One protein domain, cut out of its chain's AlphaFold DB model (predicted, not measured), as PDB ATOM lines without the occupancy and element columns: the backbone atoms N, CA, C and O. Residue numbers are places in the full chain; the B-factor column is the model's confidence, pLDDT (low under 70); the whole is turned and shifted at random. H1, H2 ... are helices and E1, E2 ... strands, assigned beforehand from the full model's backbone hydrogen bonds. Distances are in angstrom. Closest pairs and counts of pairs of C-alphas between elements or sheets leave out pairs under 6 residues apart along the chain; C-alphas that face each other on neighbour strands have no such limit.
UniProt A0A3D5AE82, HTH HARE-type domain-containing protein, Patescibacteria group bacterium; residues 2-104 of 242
ATOM      1  N   ARG A   2      16.907 -44.038 -17.274       63.59
ATOM      2  CA  ARG A   2      17.613 -42.768 -16.972       63.59
ATOM      3  C   ARG A   2      18.272 -42.108 -18.194       63.59
ATOM      4  O   ARG A   2      17.976 -40.956 -18.445       63.59
ATOM      5  N   PHE A   3      19.047 -42.864 -18.980       73.69
ATOM      6  CA  PHE A   3      19.702 -42.368 -20.202       73.69
ATOM      7  C   PHE A   3      18.721 -41.768 -21.223       73.69
ATOM      8  O   PHE A   3      18.956 -40.697 -21.755       73.69
ATOM      9  N   PHE A   4      17.582 -42.423 -21.473       72.81
ATOM     10  CA  PHE A   4      16.593 -41.913 -22.430       72.81
ATOM     11  C   PHE A   4      15.985 -40.583 -21.969       72.81
ATOM     12  O   PHE A   4      15.838 -39.668 -22.765       72.81
ATOM     13  N   LEU A   5      15.659 -40.453 -20.682       74.69
ATOM     14  CA  LEU A   5      15.065 -39.224 -20.156       74.69
ATOM     15  C   LEU A   5      16.091 -38.091 -19.999       74.69
ATOM     16  O   LEU A   5      15.725 -36.937 -20.169       74.69
ATOM     17  N   SER A   6      17.356 -38.404 -19.687       70.44
ATOM     18  CA  SER A   6      18.409 -37.395 -19.503       70.44
ATOM     19  C   SER A   6      19.062 -36.933 -20.803       70.44
ATOM     20  O   SER A   6      19.479 -35.785 -20.874       70.44
ATOM     21  N   GLU A   7      19.144 -37.798 -21.820       77.25
ATOM     22  CA  GLU A   7      19.866 -37.492 -23.062       77.25
ATOM     23  C   GLU A   7      18.948 -37.227 -24.260       77.25
ATOM     24  O   GLU A   7      19.337 -36.490 -25.160       77.25
ATOM     25  N   LEU A   8      17.745 -37.822 -24.305       77.19
ATOM     26  CA  LEU A   8      16.852 -37.728 -25.473       77.19
ATOM     27  C   LEU A   8      15.600 -36.875 -25.244       77.19
ATOM     28  O   LEU A   8      14.975 -36.484 -26.220       77.19
ATOM     29  N   LEU A   9      15.221 -36.618 -23.990       81.81
ATOM     30  CA  LEU A   9      14.033 -35.829 -23.625       81.81
ATOM     31  C   LEU A   9      14.376 -34.655 -22.693       81.81
ATOM     32  O   LEU A   9      13.521 -34.170 -21.950       81.81
ATOM     33  N   ASN A  10      15.632 -34.206 -22.710       78.12
ATOM     34  CA  ASN A  10      16.121 -33.115 -21.861       78.12
ATOM     35  C   ASN A  10      15.493 -31.750 -22.182       78.12
ATOM     36  O   ASN A  10      15.597 -30.825 -21.383       78.12
ATOM     37  N   ASP A  11      14.843 -31.624 -23.333       83.19
ATOM     38  CA  ASP A  11      14.080 -30.470 -23.790       83.19
ATOM     39  C   ASP A  11      12.639 -30.464 -23.247       83.19
ATOM     40  O   ASP A  11      11.995 -29.412 -23.207       83.19
ATOM     41  N   VAL A  12      12.149 -31.613 -22.769       84.56
ATOM     42  CA  VAL A  12      10.781 -31.797 -22.259       84.56
ATOM     43  C   VAL A  12      10.742 -31.916 -20.734       84.56
ATOM     44  O   VAL A  12       9.804 -31.414 -20.103       84.56
ATOM     45  N   VAL A  13      11.734 -32.580 -20.132       86.69
ATOM     46  CA  VAL A  13      11.756 -32.880 -18.695       86.69
ATOM     47  C   VAL A  13      13.051 -32.468 -18.006       86.69
ATOM     48  O   VAL A  13      14.148 -32.619 -18.534       86.69
ATOM     49  N   SER A  14      12.915 -32.058 -16.748       84.81
ATOM     50  CA  SER A  14      14.019 -31.798 -15.825       84.81
ATOM     51  C   SER A  14      14.017 -32.811 -14.672       84.81
ATOM     52  O   SER A  14      12.945 -33.155 -14.165       84.81
ATOM     53  N   PRO A  15      15.182 -33.305 -14.216       84.69
ATOM     54  CA  PRO A  15      15.253 -34.185 -13.053       84.69
ATOM     55  C   PRO A  15      14.900 -33.436 -11.755       84.69
ATOM     56  O   PRO A  15      15.283 -32.281 -11.571       84.69
ATOM     57  N   ILE A  16      14.220 -34.111 -10.824       84.69
ATOM     58  CA  ILE A  16      13.871 -33.599  -9.484       84.69
ATOM     59  C   ILE A  16      14.277 -34.590  -8.379       84.69
ATOM     60  O   ILE A  16      14.513 -35.768  -8.647       84.69
ATOM     61  N   GLY A  17      14.370 -34.118  -7.128       77.38
ATOM     62  CA  GLY A  17      14.560 -34.964  -5.935       77.38
ATOM     63  C   GLY A  17      16.006 -35.331  -5.561       77.38
ATOM     64  O   GLY A  17      16.218 -35.884  -4.481       77.38
ATOM     65  N   TYR A  18      17.000 -34.996  -6.398       71.56
ATOM     66  CA  TYR A  18      18.422 -35.279  -6.123       71.56
ATOM     67  C   TYR A  18      19.010 -34.368  -5.029       71.56
ATOM     68  O   TYR A  18      19.671 -34.843  -4.115       71.56
ATOM     69  N   ASN A  19      18.706 -33.065  -5.089       73.06
ATOM     70  CA  ASN A  19      19.113 -32.062  -4.089       73.06
ATOM     71  C   ASN A  19      17.936 -31.556  -3.239       73.06
ATOM     72  O   ASN A  19      18.098 -30.643  -2.433       73.06
ATOM     73  N   ASP A  20      16.744 -32.115  -3.454       77.69
ATOM     74  CA  ASP A  20      15.513 -31.697  -2.797       77.69
ATOM     75  C   ASP A  20      15.033 -32.799  -1.844       77.69
ATOM     76  O   ASP A  20      14.785 -33.942  -2.246       77.69
ATOM     77  N   ASN A  21      14.930 -32.457  -0.562       77.06
ATOM     78  CA  ASN A  21      14.493 -33.379   0.481       77.06
ATOM     79  C   ASN A  21      12.972 -33.567   0.515       77.06
ATOM     80  O   ASN A  21      12.510 -34.506   1.167       77.06
ATOM     81  N   ASP A  22      12.211 -32.759  -0.221       80.25
ATOM     82  CA  ASP A  22      10.752 -32.831  -0.245       80.25
ATOM     83  C   ASP A  22      10.252 -33.922  -1.206       80.25
ATOM     84  O   ASP A  22       9.209 -34.536  -0.965       80.25
ATOM     85  N   PHE A  23      11.023 -34.222  -2.259       87.38
ATOM     86  CA  PHE A  23      10.600 -35.067  -3.383       87.38
ATOM     87  C   PHE A  23      11.450 -36.313  -3.579       87.38
ATOM     88  O   PHE A  23      12.677 -36.269  -3.473       87.38
ATOM     89  N   ASN A  24      10.799 -37.417  -3.942       86.81
ATOM     90  CA  ASN A  24      11.455 -38.606  -4.471       86.81
ATOM     91  C   ASN A  24      12.168 -38.275  -5.791       86.81
ATOM     92  O   ASN A  24      11.825 -37.316  -6.481       86.81
ATOM     93  N   GLU A  25      13.181 -39.069  -6.135       87.81
ATOM     94  CA  GLU A  25      13.867 -38.904  -7.414       87.81
ATOM     95  C   GLU A  25      12.895 -39.145  -8.570       87.81
ATOM     96  O   GLU A  25      12.199 -40.162  -8.611       87.81
ATOM     97  N   GLY A  26      12.865 -38.219  -9.521       86.50
ATOM     98  CA  GLY A  26      11.943 -38.294 -10.643       86.50
ATOM     99  C   GLY A  26      12.230 -37.250 -11.708       86.50
ATOM    100  O   GLY A  26      13.313 -36.665 -11.753       86.50
ATOM    101  N   TRP A  27      11.236 -37.017 -12.559       86.38
ATOM    102  CA  TRP A  27      11.289 -36.047 -13.647       86.38
ATOM    103  C   TRP A  27      10.044 -35.169 -13.621       86.38
ATOM    104  O   TRP A  27       8.943 -35.650 -13.358       86.38
ATOM    105  N   LEU A  28      10.230 -33.886 -13.909       86.38
ATOM    106  CA  LEU A  28       9.185 -32.877 -13.987       86.38
ATOM    107  C   LEU A  28       9.152 -32.309 -15.403       86.38
ATOM    108  O   LEU A  28      10.198 -31.967 -15.953       86.38
ATOM    109  N   LEU A  29       7.962 -32.184 -15.988       86.25
ATOM    110  CA  LEU A  29       7.792 -31.482 -17.260       86.25
ATOM    111  C   LEU A  29       8.159 -30.002 -17.099       86.25
ATOM    112  O   LEU A  29       7.811 -29.389 -16.092       86.25
ATOM    113  N   HIS A  30       8.790 -29.395 -18.103       83.88
ATOM    114  CA  HIS A  30       9.176 -27.975 -18.040       83.88
ATOM    115  C   HIS A  30       8.004 -27.005 -17.837       83.88
ATOM    116  O   HIS A  30       8.184 -25.922 -17.288       83.88
ATOM    117  N   ASN A  31       6.800 -27.390 -18.258       82.00
ATOM    118  CA  ASN A  31       5.582 -26.603 -18.070       82.00
ATOM    119  C   ASN A  31       4.850 -26.905 -16.747       82.00
ATOM    120  O   ASN A  31       3.830 -26.277 -16.465       82.00
ATOM    121  N   ALA A  32       5.331 -27.860 -15.950       82.75
ATOM    122  CA  ALA A  32       4.739 -28.199 -14.665       82.75
ATOM    123  C   ALA A  32       5.353 -27.350 -13.543       82.75
ATOM    124  O   ALA A  32       6.555 -27.096 -13.497       82.75
ATOM    125  N   SER A  33       4.515 -26.915 -12.601       85.19
ATOM    126  CA  SER A  33       4.955 -26.089 -11.477       85.19
ATOM    127  C   SER A  33       5.360 -26.952 -10.283       85.19
ATOM    128  O   SER A  33       4.512 -27.553  -9.618       85.19
ATOM    129  N   LEU A  34       6.658 -26.955  -9.963       84.12
ATOM    130  CA  LEU A  34       7.169 -27.579  -8.739       84.12
ATOM    131  C   LEU A  34       6.584 -26.916  -7.481       84.12
ATOM    132  O   LEU A  34       6.310 -27.586  -6.489       84.12
ATOM    133  N   GLU A  35       6.351 -25.602  -7.527       85.88
ATOM    134  CA  GLU A  35       5.747 -24.861  -6.418       85.88
ATOM    135  C   GLU A  35       4.298 -25.297  -6.168       85.88
ATOM    136  O   GLU A  35       3.901 -25.484  -5.017       85.88
ATOM    137  N   ALA A  36       3.513 -25.512  -7.231       84.44
ATOM    138  CA  ALA A  36       2.159 -26.045  -7.105       84.44
ATOM    139  C   ALA A  36       2.177 -27.440  -6.466       84.44
ATOM    140  O   ALA A  36       1.423 -27.695  -5.528       84.44
ATOM    141  N   LEU A  37       3.094 -28.311  -6.896       85.19
ATOM    142  CA  LEU A  37       3.256 -29.635  -6.299       85.19
ATOM    143  C   LEU A  37       3.637 -29.557  -4.808       85.19
ATOM    144  O   LEU A  37       3.036 -30.256  -3.991       85.19
ATOM    145  N   ARG A  38       4.563 -28.664  -4.424       88.88
ATOM    146  CA  ARG A  38       4.899 -28.420  -3.006       88.88
ATOM    147  C   ARG A  38       3.674 -27.995  -2.196       88.88
ATOM    148  O   ARG A  38       3.469 -28.510  -1.102       88.88
ATOM    149  N   LYS A  39       2.835 -27.099  -2.725       88.94
ATOM    150  CA  LYS A  39       1.595 -26.656  -2.056       88.94
ATOM    151  C   LYS A  39       0.605 -27.803  -1.852       88.94
ATOM    152  O   LYS A  39      -0.017 -27.886  -0.792       88.94
ATOM    153  N   ILE A  40       0.490 -28.706  -2.825       89.44
ATOM    154  CA  ILE A  40      -0.352 -29.905  -2.720       89.44
ATOM    155  C   ILE A  40       0.164 -30.817  -1.599       89.44
ATOM    156  O   ILE A  40      -0.609 -31.193  -0.714       89.44
ATOM    157  N   LEU A  41       1.468 -31.117  -1.587       90.69
ATOM    158  CA  LEU A  41       2.086 -31.930  -0.534       90.69
ATOM    159  C   LEU A  41       1.952 -31.279   0.847       90.69
ATOM    160  O   LEU A  41       1.608 -31.961   1.807       90.69
ATOM    161  N   GLN A  42       2.153 -29.965   0.950       91.19
ATOM    162  CA  GLN A  42       2.006 -29.231   2.207       91.19
ATOM    163  C   GLN A  42       0.562 -29.271   2.719       91.19
ATOM    164  O   GLN A  42       0.331 -29.451   3.912       91.19
ATOM    165  N   SER A  43      -0.418 -29.160   1.821       91.69
ATOM    166  CA  SER A  43      -1.836 -29.257   2.179       91.69
ATOM    167  C   SER A  43      -2.172 -30.644   2.725       91.69
ATOM    168  O   SER A  43      -2.802 -30.766   3.777       91.69
ATOM    169  N   ALA A  44      -1.696 -31.699   2.059       92.69
ATOM    170  CA  ALA A  44      -1.859 -33.067   2.540       92.69
ATOM    171  C   ALA A  44      -1.135 -33.297   3.877       92.69
ATOM    172  O   ALA A  44      -1.692 -33.942   4.765       92.69
ATOM    173  N   PHE A  45       0.057 -32.720   4.060       93.81
ATOM    174  CA  PHE A  45       0.806 -32.785   5.316       93.81
ATOM    175  C   PHE A  45      -0.015 -32.190   6.461       93.81
ATOM    176  O   PHE A  45      -0.235 -32.862   7.466       93.81
ATOM    177  N   THR A  46      -0.534 -30.973   6.287       94.50
ATOM    178  CA  THR A  46      -1.346 -30.294   7.303       94.50
ATOM    179  C   THR A  46      -2.636 -31.059   7.607       94.50
ATOM    180  O   THR A  46      -3.002 -31.192   8.773       94.50
ATOM    181  N   ILE A  47      -3.306 -31.619   6.594       93.94
ATOM    182  CA  ILE A  47      -4.502 -32.456   6.793       93.94
ATOM    183  C   ILE A  47      -4.183 -33.679   7.663       93.94
ATOM    184  O   ILE A  47      -4.944 -34.009   8.575       93.94
ATOM    185  N   LEU A  48      -3.072 -34.361   7.379       95.00
ATOM    186  CA  LEU A  48      -2.652 -35.552   8.114       95.00
ATOM    187  C   LEU A  48      -2.205 -35.202   9.537       95.00
ATOM    188  O   LEU A  48      -2.612 -35.875  10.484       95.00
ATOM    189  N   GLU A  49      -1.441 -34.125   9.706       94.19
ATOM    190  CA  GLU A  49      -1.012 -33.626  11.015       94.19
ATOM    191  C   GLU A  49      -2.213 -33.283  11.908       94.19
ATOM    192  O   GLU A  49      -2.284 -33.743  13.047       94.19
ATOM    193  N   GLN A  50      -3.210 -32.576  11.368       93.50
ATOM    194  CA  GLN A  50      -4.448 -32.254  12.086       93.50
ATOM    195  C   GLN A  50      -5.293 -33.493  12.402       93.50
ATOM    196  O   GLN A  50      -5.945 -33.549  13.445       93.50
ATOM    197  N   ALA A  51      -5.313 -34.488  11.511       92.81
ATOM    198  CA  ALA A  51      -6.039 -35.733  11.752       92.81
ATOM    199  C   ALA A  51      -5.382 -36.586  12.850       92.81
ATOM    200  O   ALA A  51      -6.085 -37.334  13.536       92.81
ATOM    201  N   GLY A  52      -4.052 -36.516  12.989       91.31
ATOM    202  CA  GLY A  52      -3.271 -37.275  13.972       91.31
ATOM    203  C   GLY A  52      -3.310 -38.797  13.784       91.31
ATOM    204  O   GLY A  52      -2.889 -39.543  14.667       91.31
ATOM    205  N   LYS A  53      -3.851 -39.281  12.661       90.56
ATOM    206  CA  LYS A  53      -3.994 -40.705  12.335       90.56
ATOM    207  C   LYS A  53      -3.951 -40.931  10.821       90.56
ATOM    208  O   LYS A  53      -4.291 -40.008  10.077       90.56
ATOM    209  N   PRO A  54      -3.590 -42.145  10.359       93.31
ATOM    210  CA  PRO A  54      -3.636 -42.480   8.942       93.31
ATOM    211  C   PRO A  54      -5.045 -42.345   8.351       93.31
ATOM    212  O   PRO A  54      -6.040 -42.618   9.031       93.31
ATOM    213  N   LEU A  55      -5.125 -41.933   7.085       94.19
ATOM    214  CA  LEU A  55      -6.377 -41.763   6.342       94.19
ATOM    215  C   LEU A  55      -6.423 -42.697   5.129       94.19
ATOM    216  O   LEU A  55      -5.397 -42.959   4.509       94.19
ATOM    217  N   SER A  56      -7.613 -43.180   4.763       94.12
ATOM    218  CA  SER A  56      -7.808 -43.882   3.490       94.12
ATOM    219  C   SER A  56      -7.693 -42.922   2.302       94.12
ATOM    220  O   SER A  56      -7.869 -41.711   2.464       94.12
ATOM    221  N   ASP A  57      -7.468 -43.476   1.108       91.69
ATOM    222  CA  ASP A  57      -7.470 -42.736  -0.162       91.69
ATOM    223  C   ASP A  57      -8.689 -41.807  -0.283       91.69
ATOM    224  O   ASP A  57      -8.553 -40.604  -0.487       91.69
ATOM    225  N   GLU A  58      -9.887 -42.360  -0.082       90.00
ATOM    226  CA  GLU A  58     -11.161 -41.639  -0.176       90.00
ATOM    227  C   GLU A  58     -11.245 -40.481   0.825       90.00
ATOM    228  O   GLU A  58     -11.648 -39.370   0.478       90.00
ATOM    229  N   ALA A  59     -10.847 -40.726   2.078       92.12
ATOM    230  CA  ALA A  59     -10.931 -39.731   3.141       92.12
ATOM    231  C   ALA A  59      -9.933 -38.584   2.933       92.12
ATOM    232  O   ALA A  59     -10.275 -37.425   3.182       92.12
ATOM    233  N   LEU A  60      -8.715 -38.897   2.478       92.12
ATOM    234  CA  LEU A  60      -7.692 -37.894   2.203       92.12
ATOM    235  C   LEU A  60      -8.066 -37.053   0.981       92.12
ATOM    236  O   LEU A  60      -8.080 -35.827   1.074       92.12
ATOM    237  N   VAL A  61      -8.439 -37.694  -0.130       89.81
ATOM    238  CA  VAL A  61      -8.831 -37.000  -1.366       89.81
ATOM    239  C   VAL A  61     -10.025 -36.087  -1.126       89.81
ATOM    240  O   VAL A  61      -9.985 -34.921  -1.516       89.81
ATOM    241  N   LYS A  62     -11.053 -36.563  -0.414       90.00
ATOM    242  CA  LYS A  62     -12.210 -35.736  -0.057       90.00
ATOM    243  C   LYS A  62     -11.789 -34.464   0.689       90.00
ATOM    244  O   LYS A  62     -12.179 -33.372   0.291       90.00
ATOM    245  N   LYS A  63     -10.947 -34.595   1.720       90.62
ATOM    246  CA  LYS A  63     -10.441 -33.446   2.489       90.62
ATOM    247  C   LYS A  63      -9.594 -32.498   1.641       90.62
ATOM    248  O   LYS A  63      -9.697 -31.289   1.809       90.62
ATOM    249  N   MET A  64      -8.776 -33.025   0.729       89.44
ATOM    250  CA  MET A  64      -7.957 -32.211  -0.177       89.44
ATOM    251  C   MET A  64      -8.803 -31.395  -1.164       89.44
ATOM    252  O   MET A  64      -8.469 -30.245  -1.451       89.44
ATOM    253  N   LEU A  65      -9.907 -31.964  -1.653       86.56
ATOM    254  CA  LEU A  65     -10.861 -31.255  -2.508       86.56
ATOM    255  C   LEU A  65     -11.634 -30.181  -1.727       86.56
ATOM    256  O   LEU A  65     -11.828 -29.084  -2.244       86.56
ATOM    257  N   GLU A  66     -12.015 -30.454  -0.474       86.44
ATOM    258  CA  GLU A  66     -12.693 -29.485   0.406       86.44
ATOM    259  C   GLU A  66     -11.840 -28.234   0.681       86.44
ATOM    260  O   GLU A  66     -12.377 -27.129   0.735       86.44
ATOM    261  N   VAL A  67     -10.516 -28.381   0.812       83.94
ATOM    262  CA  VAL A  67      -9.593 -27.242   0.997       83.94
ATOM    263  C   VAL A  67      -9.164 -26.580  -0.318       83.94
ATOM    264  O   VAL A  67      -8.383 -25.633  -0.296       83.94
ATOM    265  N   GLY A  68      -9.648 -27.071  -1.464       78.94
ATOM    266  CA  GLY A  68      -9.308 -26.525  -2.780       78.94
ATOM    267  C   GLY A  68      -7.834 -26.695  -3.155       78.94
ATOM    268  O   GLY A  68      -7.292 -25.858  -3.874       78.94
ATOM    269  N   ALA A  69      -7.170 -27.755  -2.673       69.88
ATOM    270  CA  ALA A  69      -5.740 -27.969  -2.919       69.88
ATOM    271  C   ALA A  69      -5.408 -28.172  -4.410       69.88
ATOM    272  O   ALA A  69      -4.272 -27.932  -4.818       69.88
ATOM    273  N   VAL A  70      -6.378 -28.622  -5.216       69.38
ATOM    274  CA  VAL A  70      -6.232 -28.859  -6.657       69.38
ATOM    275  C   VAL A  70      -7.518 -28.469  -7.375       69.38
ATOM    276  O   VAL A  70      -8.613 -28.697  -6.861       69.38
ATOM    277  N   THR A  71      -7.390 -27.903  -8.575       66.44
ATOM    278  CA  THR A  71      -8.530 -27.667  -9.464       66.44
ATOM    279  C   THR A  71      -9.109 -29.015  -9.900       66.44
ATOM    280  O   THR A  71      -8.380 -29.802 -10.508       66.44
ATOM    281  N   PRO A  72     -10.385 -29.312  -9.611       61.09
ATOM    282  CA  PRO A  72     -10.978 -30.577 -10.009       61.09
ATOM    283  C   PRO A  72     -11.033 -30.685 -11.541       61.09
ATOM    284  O   PRO A  72     -11.555 -29.810 -12.227       61.09
ATOM    285  N   LEU A  73     -10.492 -31.780 -12.067       61.50
ATOM    286  CA  LEU A  73     -10.730 -32.305 -13.406       61.50
ATOM    287  C   LEU A  73     -12.213 -32.642 -13.593       61.50
ATOM    288  O   LEU A  73     -12.949 -32.830 -12.620       61.50
ATOM    289  N   ASN A  74     -12.609 -32.775 -14.861       62.78
ATOM    290  CA  ASN A  74     -13.988 -33.018 -15.289       62.78
ATOM    291  C   ASN A  74     -14.632 -34.261 -14.639       62.78
ATOM    292  O   ASN A  74     -15.851 -34.285 -14.492       62.78
ATOM    293  N   GLU A  75     -13.842 -35.259 -14.210       65.56
ATOM    294  CA  GLU A  75     -14.338 -36.476 -13.554       65.56
ATOM    295  C   GLU A  75     -13.738 -36.704 -12.144       65.56
ATOM    296  O   GLU A  75     -12.518 -36.646 -11.960       65.56
ATOM    297  N   PRO A  76     -14.559 -37.040 -11.122       61.38
ATOM    298  CA  PRO A  76     -14.082 -37.322  -9.760       61.38
ATOM    299  C   PRO A  76     -13.079 -38.482  -9.652       61.38
ATOM    300  O   PRO A  76     -12.157 -38.421  -8.838       61.38
ATOM    301  N   ALA A  77     -13.237 -39.529 -10.469       61.81
ATOM    302  CA  ALA A  77     -12.330 -40.680 -10.475       61.81
ATOM    303  C   ALA A  77     -10.926 -40.304 -10.978       61.81
ATOM    304  O   ALA A  77      -9.922 -40.815 -10.475       61.81
ATOM    305  N   ASP A  78     -10.851 -39.370 -11.924       74.88
ATOM    306  CA  ASP A  78      -9.587 -38.850 -12.434       74.88
ATOM    307  C   ASP A  78      -8.911 -37.950 -11.402       74.88
ATOM    308  O   ASP A  78      -7.705 -38.063 -11.185       74.88
ATOM    309  N   ASN A  79      -9.691 -37.148 -10.670       73.88
ATOM    310  CA  ASN A  79      -9.179 -36.351  -9.553       73.88
ATOM    311  C   ASN A  79      -8.524 -37.207  -8.474       73.88
ATOM    312  O   ASN A  79      -7.431 -36.880  -8.017       73.88
ATOM    313  N   GLN A  80      -9.157 -38.321  -8.093       83.00
ATOM    314  CA  GLN A  80      -8.588 -39.247  -7.116       83.00
ATOM    315  C   GLN A  80      -7.258 -39.828  -7.603       83.00
ATOM    316  O   GLN A  80      -6.262 -39.749  -6.889       83.00
ATOM    317  N   LYS A  81      -7.215 -40.376  -8.822       85.06
ATOM    318  CA  LYS A  81      -5.989 -40.981  -9.370       85.06
ATOM    319  C   LYS A  81      -4.849 -39.973  -9.463       85.06
ATOM    320  O   LYS A  81      -3.731 -40.283  -9.062       85.06
ATOM    321  N   VAL A  82      -5.138 -38.773  -9.966       84.62
ATOM    322  CA  VAL A  82      -4.136 -37.716 -10.121       84.62
ATOM    323  C   VAL A  82      -3.626 -37.260  -8.761       84.62
ATOM    324  O   VAL A  82      -2.417 -37.221  -8.563       84.62
ATOM    325  N   LEU A  83      -4.510 -36.989  -7.799       86.44
ATOM    326  CA  LEU A  83      -4.103 -36.594  -6.449       86.44
ATOM    327  C   LEU A  83      -3.206 -37.644  -5.795       86.44
ATOM    328  O   LEU A  83      -2.123 -37.303  -5.326       86.44
ATOM    329  N   LEU A  84      -3.618 -38.911  -5.807       90.12
ATOM    330  CA  LEU A  84      -2.836 -39.997  -5.213       90.12
ATOM    331  C   LEU A  84      -1.464 -40.134  -5.885       90.12
ATOM    332  O   LEU A  84      -0.461 -40.228  -5.184       90.12
ATOM    333  N   ALA A  85      -1.399 -40.048  -7.216       88.56
ATOM    334  CA  ALA A  85      -0.135 -40.085  -7.948       88.56
ATOM    335  C   ALA A  85       0.787 -38.906  -7.589       88.56
ATOM    336  O   ALA A  85       1.993 -39.087  -7.429       88.56
ATOM    337  N   LEU A  86       0.236 -37.699  -7.413       88.06
ATOM    338  CA  LEU A  86       1.015 -36.530  -6.994       88.06
ATOM    339  C   LEU A  86       1.554 -36.699  -5.567       88.06
ATOM    340  O   LEU A  86       2.696 -36.325  -5.302       88.06
ATOM    341  N   LEU A  87       0.784 -37.300  -4.657       90.81
ATOM    342  CA  LEU A  87       1.235 -37.571  -3.288       90.81
ATOM    343  C   LEU A  87       2.399 -38.570  -3.234       90.81
ATOM    344  O   LEU A  87       3.304 -38.396  -2.417       90.81
ATOM    345  N   GLU A  88       2.430 -39.569  -4.122       90.25
ATOM    346  CA  GLU A  88       3.533 -40.544  -4.205       90.25
ATOM    347  C   GLU A  88       4.880 -39.895  -4.576       90.25
ATOM    348  O   GLU A  88       5.946 -40.458  -4.313       90.25
ATOM    349  N   THR A  89       4.867 -38.681  -5.136       88.88
ATOM    350  CA  THR A  89       6.102 -37.941  -5.437       88.88
ATOM    351  C   THR A  89       6.798 -37.400  -4.185       88.88
ATOM    352  O   THR A  89       7.999 -37.133  -4.224       88.88
ATOM    353  N   GLY A  90       6.079 -37.255  -3.066       89.75
ATOM    354  CA  GLY A  90       6.611 -36.699  -1.826       89.75
ATOM    355  C   GLY A  90       7.424 -37.704  -1.004       89.75
ATOM    356  O   GLY A  90       7.095 -38.887  -0.909       89.75
ATOM    357  N   LYS A  91       8.481 -37.226  -0.338       90.00
ATOM    358  CA  LYS A  91       9.233 -38.000   0.671       90.00
ATOM    359  C   LYS A  91       8.559 -37.975   2.048       90.00
ATOM    360  O   LYS A  91       8.697 -38.928   2.818       90.00
ATOM    361  N   VAL A  92       7.855 -36.883   2.355       90.50
ATOM    362  CA  VAL A  92       7.278 -36.578   3.679       90.50
ATOM    363  C   VAL A  92       5.957 -37.288   3.965       90.50
ATOM    364  O   VAL A  92       5.618 -37.503   5.127       90.50
ATOM    365  N   ILE A  93       5.230 -37.681   2.922       92.12
ATOM    366  CA  ILE A  93       3.942 -38.367   3.009       92.12
ATOM    367  C   ILE A  93       4.092 -39.708   2.312       92.12
ATOM    368  O   ILE A  93       4.659 -39.786   1.224       92.12
ATOM    369  N   LYS A  94       3.617 -40.770   2.954       93.19
ATOM    370  CA  LYS A  94       3.712 -42.126   2.418       93.19
ATOM    371  C   LYS A  94       2.443 -42.907   2.684       93.19
ATOM    372  O   LYS A  94       1.680 -42.601   3.602       93.19
ATOM    373  N   ARG A  95       2.275 -43.954   1.885       91.62
ATOM    374  CA  ARG A  95       1.248 -44.966   2.066       91.62
ATOM    375  C   ARG A  95       1.826 -46.162   2.819       91.62
ATOM    376  O   ARG A  95       2.918 -46.629   2.493       91.62
ATOM    377  N   ASN A  96       1.106 -46.648   3.821       90.00
ATOM    378  CA  ASN A  96       1.460 -47.867   4.539       90.00
ATOM    379  C   ASN A  96       1.048 -49.124   3.733       90.00
ATOM    380  O   ASN A  96       0.330 -49.008   2.733       90.00
ATOM    381  N   PRO A  97       1.450 -50.340   4.153       85.94
ATOM    382  CA  PRO A  97       1.071 -51.582   3.461       85.94
ATOM    383  C   PRO A  97      -0.437 -51.870   3.409       85.94
ATOM    384  O   PRO A  97      -0.878 -52.668   2.592       85.94
ATOM    385  N   TYR A  98      -1.238 -51.197   4.238       85.75
ATOM    386  CA  TYR A  98      -2.699 -51.303   4.230       85.75
ATOM    387  C   TYR A  98      -3.383 -50.296   3.298       85.75
ATOM    388  O   TYR A  98      -4.612 -50.238   3.278       85.75
ATOM    389  N   GLY A  99      -2.619 -49.507   2.540       88.25
ATOM    390  CA  GLY A  99      -3.173 -48.510   1.628       88.25
ATOM    391  C   GLY A  99      -3.582 -47.197   2.304       88.25
ATOM    392  O   GLY A  99      -4.303 -46.411   1.705       88.25
ATOM    393  N   GLU A 100      -3.151 -46.944   3.540       92.25
ATOM    394  CA  GLU A 100      -3.495 -45.728   4.285       92.25
ATOM    395  C   GLU A 100      -2.355 -44.708   4.210       92.25
ATOM    396  O   GLU A 100      -1.176 -45.059   4.297       92.25
ATOM    397  N   TRP A 101      -2.703 -43.433   4.088       94.94
ATOM    398  CA  TRP A 101      -1.776 -42.314   3.992       94.94
ATOM    399  C   TRP A 101      -1.479 -41.694   5.346       94.94
ATOM    400  O   TRP A 101      -2.376 -41.491   6.166       94.94
ATOM    401  N   GLY A 102      -0.224 -41.315   5.550       94.81
ATOM    402  CA  GLY A 102       0.199 -40.547   6.711       94.81
ATOM    403  C   GLY A 102       1.599 -39.978   6.545       94.81
ATOM    404  O   GLY A 102       2.222 -40.088   5.486       94.81
ATOM    405  N   LEU A 103       2.094 -39.357   7.612       94.31
ATOM    406  CA  LEU A 103       3.437 -38.789   7.610       94.31
ATOM    407  C   LEU A 103       4.474 -39.914   7.615       94.31
ATOM    408  O   LEU A 103       4.369 -40.869   8.382       94.31
ATOM    409  N   ALA A 104       5.514 -39.788   6.794       90.88
ATOM    410  CA  ALA A 104       6.584 -40.780   6.697       90.88
ATOM    411  C   ALA A 104       7.337 -40.986   8.027       90.88
ATOM    412  O   ALA A 104       7.956 -42.032   8.230       90.88
TER     413      ALA A 104
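This is residues 2 to 104 of the 242 residues of the protein "HTH HARE-type domain-containing protein" of Patescibacteria group bacterium (UniProt A0A3D5AE82). The model has two lobes: a larger one in which three helices, H2, H3 and H4, cross one another steeply and the small hairpin E3-E4 packs on H2, and a small one of hairpin E1-E2 with the short helix H1 beside it. The small lobe lies off the first end of H2, and the two lobes together make the longest axis. The printed part has 103 residues with four named helices and four named strands, in the order H1 E1 E2 H2 H3 H4 E3 E4; each hairpin is an antiparallel sheet of two strands, and the class is mixed, helices and strands. The whole is compact, with a radius of gyration of the C-alphas of 14.5 A and spans of 43 by 31 by 23 A.

E1 is residues 13 to 16, 9.5 A long, and E2 is residues 26 to 29, 10.4 A. Before them, H1 is residues 2 to 8, with C-alpha 2 at (17.613, -42.768, -16.972). H2, residues 34 to 51, is the longest helix at 25.7 A; it begins at C-alpha 34, (7.169, -27.579, -8.739). H3 is residues 57 to 66, 14.3 A, and H4 is residues 76 to 88, 18.7 A. E3 is residues 93 to 95 and E4 residues 101 to 103, ending at C-alpha 103, (3.437, -38.789, 7.610).

E1 and E2 are antiparallel at 140 degrees, with N 14 and O 28 at 2.8 A and N 16 and O 26 at 2.9 A, within hydrogen-bond range. The closest C-alphas of H1 and E1 are those of Leu 5 and Val 13, 7.3 A apart. H1 touches no helix. H2 touches H4 with residues 37 to 44 alone, closest at the C-alphas of Leu 41 and Leu 87, 6.3 A, about perpendicular at 86 degrees. H2 touches H3 with residues 43 to 47 alone, closest at the C-alphas of Ala 44 and Met 64, 6.7 A, only just about perpendicular at 70.1 degrees. H3 touches H4, closest at the C-alphas of Val 61 and Gln 80, 6.2 A, about perpendicular at 78 degrees. E3 and E4 are antiparallel at 141 degrees, with N 94 and O 102 at 3.0 A. The closest C-alphas of H2 and E4 are those of Leu 48 and Gly 102, 5.9 A. In H1, H2, H3 and H4 every O i to N i+4 pair is within hydrogen-bond range.

The two C-alphas farthest apart are those of Leu 8 and Gly 52, 44.3 A. The printed part has no cut and no long link. The links E1 to E2 and H3 to H4 are short, and the other five are tight. The mean pLDDT of the printed part is 84.5; residue 2 and residues 69 to 77 are under 70.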